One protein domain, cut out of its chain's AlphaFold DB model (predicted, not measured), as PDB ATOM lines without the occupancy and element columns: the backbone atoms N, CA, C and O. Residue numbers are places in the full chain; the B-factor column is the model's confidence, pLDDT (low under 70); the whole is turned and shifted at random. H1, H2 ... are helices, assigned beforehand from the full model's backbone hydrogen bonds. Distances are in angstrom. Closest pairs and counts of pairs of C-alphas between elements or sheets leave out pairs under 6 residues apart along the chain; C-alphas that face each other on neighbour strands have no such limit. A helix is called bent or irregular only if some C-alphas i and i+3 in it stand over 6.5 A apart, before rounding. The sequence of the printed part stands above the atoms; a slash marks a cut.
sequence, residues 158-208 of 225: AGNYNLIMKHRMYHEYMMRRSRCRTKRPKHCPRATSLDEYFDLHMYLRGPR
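Overview. This is residues 158 to 208 of the 225 residues of an uncharacterized protein of Penicillium freii (UniProt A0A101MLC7). Two helices of unequal length, H1 and H2, meet near their last residues as a V, and a wide loop of residues 181 to 193 leads from the end of H1 round to the start of H2. The long arm of the V is H1, whose residues 158 to 172 stick out from a smaller body and make much of the length. The printed part has 51 residues, with two named helices in the order H1, H2 and no named strand; the class is all helix. The whole is loose, with a radius of gyration of the C-alphas of 13.5 A, and elongated, spanning 43 by 22 by 17 A.

Arrangement. Helix H1, residues 158 to 180, stands free with residues 158 to 172. It touches helix H2, residues 194 to 204, with residues 176 to 180 alone. The closest C-alphas of the two are those of Cys 180 and Tyr 203, 6.7 A apart. H1 and H2 run the same way at a steep tilt of 61 degrees, and their centres are 16.9 A apart. In H2 every O i to N i+4 pair is within hydrogen-bond range; in H1 18 of 19 are.

Along the chain. H1 begins at C-alpha 158, at (168.755, 153.856, 229.890), and ends at C-alpha 180, at (145.514, 172.460, 243.887), 32.9 A from first to last C-alpha. H2 measures 15.3 A from C-alpha 194 to C-alpha 204, at (142.035, 177.227, 235.171). Neither helix is bent.

Size, cuts and confidence. The two C-alphas farthest apart are those of Ala 158 and His 187, at 43.2 A. Without residues 158 to 172 the body spans 22 by 17 by 16 A. The link from H1 to H2, 13 residues, is long. The printed part has no cut. The mean pLDDT of the printed part is 73.2; residues 158 to 159, 179 to 190 and 206 to 208 are under 70.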
ATOM      1  N   ALA A 158     169.356 152.613 230.387       61.97
ATOM      2  CA  ALA A 158     168.755 153.856 229.890       61.97
ATOM      3  C   ALA A 158     167.231 153.741 229.632       61.97
ATOM      4  O   ALA A 158     166.495 154.730 229.724       61.97
ATOM      5  N   GLY A 159     166.732 152.526 229.365       66.81
ATOM      6  CA  GLY A 159     165.300 152.221 229.276       66.81
ATOM      7  C   GLY A 159     164.553 152.375 230.607       66.81
ATOM      8  O   GLY A 159     163.464 152.956 230.641       66.81
ATOM      9  N   ASN A 160     165.164 151.949 231.714       71.50
ATOM     10  CA  ASN A 160     164.591 152.041 233.056       71.50
ATOM     11  C   ASN A 160     164.620 153.477 233.584       71.50
ATOM     12  O   ASN A 160     163.649 153.904 234.208       71.50
ATOM     13  N   TYR A 161     165.651 154.267 233.259       75.44
ATOM     14  CA  TYR A 161     165.702 155.685 233.639       75.44
ATOM     15  C   TYR A 161     164.492 156.462 233.106       75.44
ATOM     16  O   TYR A 161     163.834 157.191 233.846       75.44
ATOM     17  N   ASN A 162     164.143 156.262 231.832       78.38
ATOM     18  CA  ASN A 162     162.987 156.922 231.225       78.38
ATOM     19  C   ASN A 162     161.667 156.517 231.890       78.38
ATOM     20  O   ASN A 162     160.789 157.364 232.073       78.38
ATOM     21  N   LEU A 163     161.512 155.245 232.261       83.31
ATOM     22  CA  LEU A 163     160.318 154.763 232.954       83.31
ATOM     23  C   LEU A 163     160.221 155.337 234.376       83.31
ATOM     24  O   LEU A 163     159.165 155.841 234.760       83.31
ATOM     25  N   ILE A 164     161.333 155.340 235.113       83.00
ATOM     26  CA  ILE A 164     161.441 155.922 236.458       83.00
ATOM     27  C   ILE A 164     161.132 157.423 236.414       83.00
ATOM     28  O   ILE A 164     160.322 157.916 237.201       83.00
ATOM     29  N   MET A 165     161.700 158.150 235.449       83.75
ATOM     30  CA  MET A 165     161.442 159.578 235.271       83.75
ATOM     31  C   MET A 165     159.986 159.860 234.901       83.75
ATOM     32  O   MET A 165     159.378 160.761 235.477       83.75
ATOM     33  N   LYS A 166     159.379 159.069 234.005       84.00
ATOM     34  CA  LYS A 166     157.945 159.185 233.687       84.00
ATOM     35  C   LYS A 166     157.074 158.942 234.917       84.00
ATOM     36  O   LYS A 166     156.144 159.711 235.159       84.00
ATOM     37  N   HIS A 167     157.385 157.915 235.706       85.50
ATOM     38  CA  HIS A 167     156.650 157.603 236.927       85.50
ATOM     39  C   HIS A 167     156.778 158.726 237.967       85.50
ATOM     40  O   HIS A 167     155.777 159.157 238.538       85.50
ATOM     41  N   ARG A 168     157.986 159.272 238.153       85.12
ATOM     42  CA  ARG A 168     158.239 160.416 239.042       85.12
ATOM     43  C   ARG A 168     157.476 161.664 238.599       85.12
ATOM     44  O   ARG A 168     156.789 162.274 239.414       85.12
ATOM     45  N   MET A 169     157.530 161.999 237.311       85.44
ATOM     46  CA  MET A 169     156.797 163.135 236.740       85.44
ATOM     47  C   MET A 169     155.283 162.967 236.905       85.44
ATOM     48  O   MET A 169     154.587 163.913 237.275       85.44
ATOM     49  N   TYR A 170     154.762 161.758 236.678       87.31
ATOM     50  CA  TYR A 170     153.347 161.452 236.880       87.31
ATOM     51  C   TYR A 170     152.939 161.569 238.354       87.31
ATOM     52  O   TYR A 170     151.908 162.168 238.666       87.31
ATOM     53  N   HIS A 171     153.758 161.044 239.267       85.88
ATOM     54  CA  HIS A 171     153.526 161.149 240.702       85.88
ATOM     55  C   HIS A 171     153.517 162.613 241.161       85.88
ATOM     56  O   HIS A 171     152.564 163.044 241.811       85.88
ATOM     57  N   GLU A 172     154.512 163.412 240.765       83.94
ATOM     58  CA  GLU A 172     154.551 164.844 241.082       83.94
ATOM     59  C   GLU A 172     153.341 165.593 240.515       83.94
ATOM     60  O   GLU A 172     152.715 166.380 241.228       83.94
ATOM     61  N   TYR A 173     152.946 165.303 239.273       83.88
ATOM     62  CA  TYR A 173     151.737 165.862 238.669       83.88
ATOM     63  C   TYR A 173     150.475 165.522 239.476       83.88
ATOM     64  O   TYR A 173     149.646 166.399 239.743       83.88
ATOM     65  N   MET A 174     150.330 164.269 239.912       81.31
ATOM     66  CA  MET A 174     149.197 163.832 240.731       81.31
ATOM     67  C   MET A 174     149.199 164.491 242.117       81.31
ATOM     68  O   MET A 174     148.139 164.920 242.585       81.31
ATOM     69  N   MET A 175     150.372 164.654 242.732       79.25
ATOM     70  CA  MET A 175     150.531 165.345 244.015       79.25
ATOM     71  C   MET A 175     150.261 166.850 243.907       79.25
ATOM     72  O   MET A 175     149.673 167.432 244.817       79.25
ATOM     73  N   ARG A 176     150.622 167.501 242.796       77.62
ATOM     74  CA  ARG A 176     150.240 168.901 242.539       77.62
ATOM     75  C   ARG A 176     148.735 169.018 242.310       77.62
ATOM     76  O   ARG A 176     148.076 169.828 242.955       77.62
ATOM     77  N   ARG A 177     148.147 168.141 241.488       74.12
ATOM     78  CA  ARG A 177     146.696 168.120 241.225       74.12
ATOM     79  C   ARG A 177     145.869 167.945 242.502       74.12
ATOM     80  O   ARG A 177     144.819 168.576 242.620       74.12
ATOM     81  N   SER A 178     146.306 167.104 243.441       72.38
ATOM     82  CA  SER A 178     145.612 166.918 244.721       72.38
ATOM     83  C   SER A 178     145.735 168.149 245.626       72.38
ATOM     84  O   SER A 178     144.730 168.582 246.191       72.38
ATOM     85  N   ARG A 179     146.911 168.792 245.687       69.12
ATOM     86  CA  ARG A 179     147.124 170.044 246.441       69.12
ATOM     87  C   ARG A 179     146.304 171.211 245.881       69.12
ATOM     88  O   ARG A 179     145.637 171.898 246.659       69.12
ATOM     89  N   CYS A 180     146.254 171.379 244.556       61.34
ATOM     90  CA  CYS A 180     145.514 172.460 243.887       61.34
ATOM     91  C   CYS A 180     143.992 172.400 244.104       61.34
ATOM     92  O   CYS A 180     143.305 173.405 243.933       61.34
ATOM     93  N   ARG A 181     143.443 171.248 244.515       59.84
ATOM     94  CA  ARG A 181     142.015 171.123 244.862       59.84
ATOM     95  C   ARG A 181     141.663 171.735 246.216       59.84
ATOM     96  O   ARG A 181     140.493 172.012 246.455       59.84
ATOM     97  N   THR A 182     142.641 171.936 247.100       55.50
ATOM     98  CA  THR A 182     142.364 172.269 248.508       55.50
ATOM     99  C   THR A 182     142.405 173.762 248.819       55.50
ATOM    100  O   THR A 182     141.850 174.182 249.831       55.50
ATOM    101  N   LYS A 183     143.008 174.597 247.960       59.59
ATOM    102  CA  LYS A 183     143.065 176.051 248.165       59.59
ATOM    103  C   LYS A 183     142.921 176.772 246.831       59.59
ATOM    104  O   LYS A 183     143.792 176.663 245.976       59.59
ATOM    105  N   ARG A 184     141.831 177.532 246.659       60.53
ATOM    106  CA  ARG A 184     141.733 178.488 245.548       60.53
ATOM    107  C   ARG A 184     142.901 179.473 245.680       60.53
ATOM    108  O   ARG A 184     143.032 180.062 246.760       60.53
ATOM    109  N   PRO A 185     143.740 179.663 244.648       60.94
ATOM    110  CA  PRO A 185     144.749 180.707 244.696       60.94
ATOM    111  C   PRO A 185     144.034 182.041 244.928       60.94
ATOM    112  O   PRO A 185     143.075 182.376 244.229       60.94
ATOM    113  N   LYS A 186     144.444 182.769 245.972       63.47
ATOM    114  CA  LYS A 186     143.908 184.096 246.282       63.47
ATOM    115  C   LYS A 186     144.327 185.029 245.149       63.47
ATOM    116  O   LYS A 186     145.452 185.492 245.149       63.47
ATOM    117  N   HIS A 187     143.439 185.219 244.177       57.16
ATOM    118  CA  HIS A 187     143.455 186.253 243.139       57.16
ATOM    119  C   HIS A 187     144.854 186.799 242.767       57.16
ATOM    120  O   HIS A 187     145.147 187.970 242.985       57.16
ATOM    121  N   CYS A 188     145.719 185.966 242.182       57.12
ATOM    122  CA  CYS A 188     146.965 186.437 241.574       57.12
ATOM    123  C   CYS A 188     146.726 186.626 240.068       57.12
ATOM    124  O   CYS A 188     146.586 185.629 239.360       57.12
ATOM    125  N   PRO A 189     146.657 187.865 239.545       62.31
ATOM    126  CA  PRO A 189     146.463 188.102 238.112       62.31
ATOM    127  C   PRO A 189     147.700 187.748 237.267       62.31
ATOM    128  O   PRO A 189     147.615 187.727 236.042       62.31
ATOM    129  N   ARG A 190     148.854 187.473 237.892       68.75
ATOM    130  CA  ARG A 190     150.114 187.166 237.209       68.75
ATOM    131  C   ARG A 190     150.922 186.162 238.031       68.75
ATOM    132  O   ARG A 190     151.121 186.386 239.221       68.75
ATOM    133  N   ALA A 191     151.360 185.072 237.404       73.88
ATOM    134  CA  ALA A 191     152.285 184.124 238.020       73.88
ATOM    135  C   ALA A 191     153.655 184.794 238.198       73.88
ATOM    136  O   ALA A 191     154.150 185.447 237.274       73.88
ATOM    137  N   THR A 192     154.246 184.654 239.383       77.38
ATOM    138  CA  THR A 192     155.581 185.185 239.702       77.38
ATOM    139  C   THR A 192     156.678 184.140 239.522       77.38
ATOM    140  O   THR A 192     157.850 184.490 239.405       77.38
ATOM    141  N   SER A 193     156.298 182.863 239.427       83.44
ATOM    142  CA  SER A 193     157.197 181.741 239.172       83.44
ATOM    143  C   SER A 193     156.626 180.768 238.137       83.44
ATOM    144  O   SER A 193     155.432 180.764 237.828       83.44
ATOM    145  N   LEU A 194     157.506 179.928 237.592       75.50
ATOM    146  CA  LEU A 194     157.157 178.906 236.607       75.50
ATOM    147  C   LEU A 194     156.250 177.824 237.224       75.50
ATOM    148  O   LEU A 194     155.302 177.380 236.583       75.50
ATOM    149  N   ASP A 195     156.466 177.477 238.496       74.38
ATOM    150  CA  ASP A 195     155.592 176.568 239.244       74.38
ATOM    151  C   ASP A 195     154.191 177.157 239.461       74.38
ATOM    152  O   ASP A 195     153.194 176.473 239.223       74.38
ATOM    153  N   GLU A 196     154.093 178.445 239.811       75.94
ATOM    154  CA  GLU A 196     152.801 179.139 239.921       75.94
ATOM    155  C   GLU A 196     152.060 179.199 238.585       75.94
ATOM    156  O   GLU A 196     150.836 179.076 238.555       75.94
ATOM    157  N   TYR A 197     152.782 179.366 237.472       80.25
ATOM    158  CA  TYR A 197     152.188 179.337 236.137       80.25
ATOM    159  C   TYR A 197     151.547 177.975 235.843       80.25
ATOM    160  O   TYR A 197     150.407 177.916 235.372       80.25
ATOM    161  N   PHE A 198     152.237 176.879 236.174       76.88
ATOM    162  CA  PHE A 198     151.701 175.528 236.007       76.88
ATOM    163  C   PHE A 198     150.504 175.251 236.917       76.88
ATOM    164  O   PHE A 198     149.498 174.709 236.447       76.88
ATOM    165  N   ASP A 199     150.566 175.656 238.183       75.75
ATOM    166  CA  ASP A 199     149.463 175.474 239.130       75.75
ATOM    167  C   ASP A 199     148.226 176.288 238.722       75.75
ATOM    168  O   ASP A 199     147.103 175.774 238.757       75.75
ATOM    169  N   LEU A 200     148.420 177.526 238.251       78.69
ATOM    170  CA  LEU A 200     147.345 178.374 237.733       78.69
ATOM    171  C   LEU A 200     146.730 177.772 236.466       78.69
ATOM    172  O   LEU A 200     145.507 177.708 236.350       78.69
ATOM    173  N   HIS A 201     147.552 177.267 235.543       76.50
ATOM    174  CA  HIS A 201     147.073 176.601 234.333       76.50
ATOM    175  C   HIS A 201     146.282 175.324 234.663       76.50
ATOM    176  O   HIS A 201     145.228 175.074 234.077       76.50
ATOM    177  N   MET A 202     146.730 174.540 235.646       74.38
ATOM    178  CA  MET A 202     146.020 173.348 236.124       74.38
ATOM    179  C   MET A 202     144.695 173.675 236.817       74.38
ATOM    180  O   MET A 202     143.718 172.941 236.649       74.38
ATOM    181  N   TYR A 203     144.646 174.774 237.565       71.50
ATOM    182  CA  TYR A 203     143.427 175.264 238.203       71.50
ATOM    183  C   TYR A 203     142.419 175.803 237.172       71.50
ATOM    184  O   TYR A 203     141.247 175.424 237.202       71.50
ATOM    185  N   LEU A 204     142.873 176.626 236.219       75.38
ATOM    186  CA  LEU A 204     142.035 177.227 235.171       75.38
ATOM    187  C   LEU A 204     141.495 176.195 234.174       75.38
ATOM    188  O   LEU A 204     140.374 176.340 233.694       75.38
ATOM    189  N   ARG A 205     142.258 175.134 233.874       73.44
ATOM    190  CA  ARG A 205     141.816 174.077 232.948       73.44
ATOM    191  C   ARG A 205     140.669 173.231 233.512       73.44
ATOM    192  O   ARG A 205     140.008 172.549 232.728       73.44
ATOM    193  N   GLY A 206     140.426 173.298 234.827       64.00
ATOM    194  CA  GLY A 206     139.335 172.619 235.523       64.00
ATOM    195  C   GLY A 206     139.323 171.091 235.335       64.00
ATOM    196  O   GLY A 206     140.117 170.517 234.583       64.00
ATOM    197  N   PRO A 207     138.426 170.362 236.018       60.66
ATOM    198  CA  PRO A 207     138.077 169.021 235.577       60.66
ATOM    199  C   PRO A 207     137.412 169.150 234.201       60.66
ATOM    200  O   PRO A 207     136.294 169.644 234.089       60.66
ATOM    201  N   ARG A 208     138.107 168.731 233.137       60.16
ATOM    202  CA  ARG A 208     137.466 168.531 231.836       60.16
ATOM    203  C   ARG A 208     136.327 167.541 232.045       60.16
ATOM    204  O   ARG A 208     136.584 166.389 232.390       60.16
TER     205      ARG A 208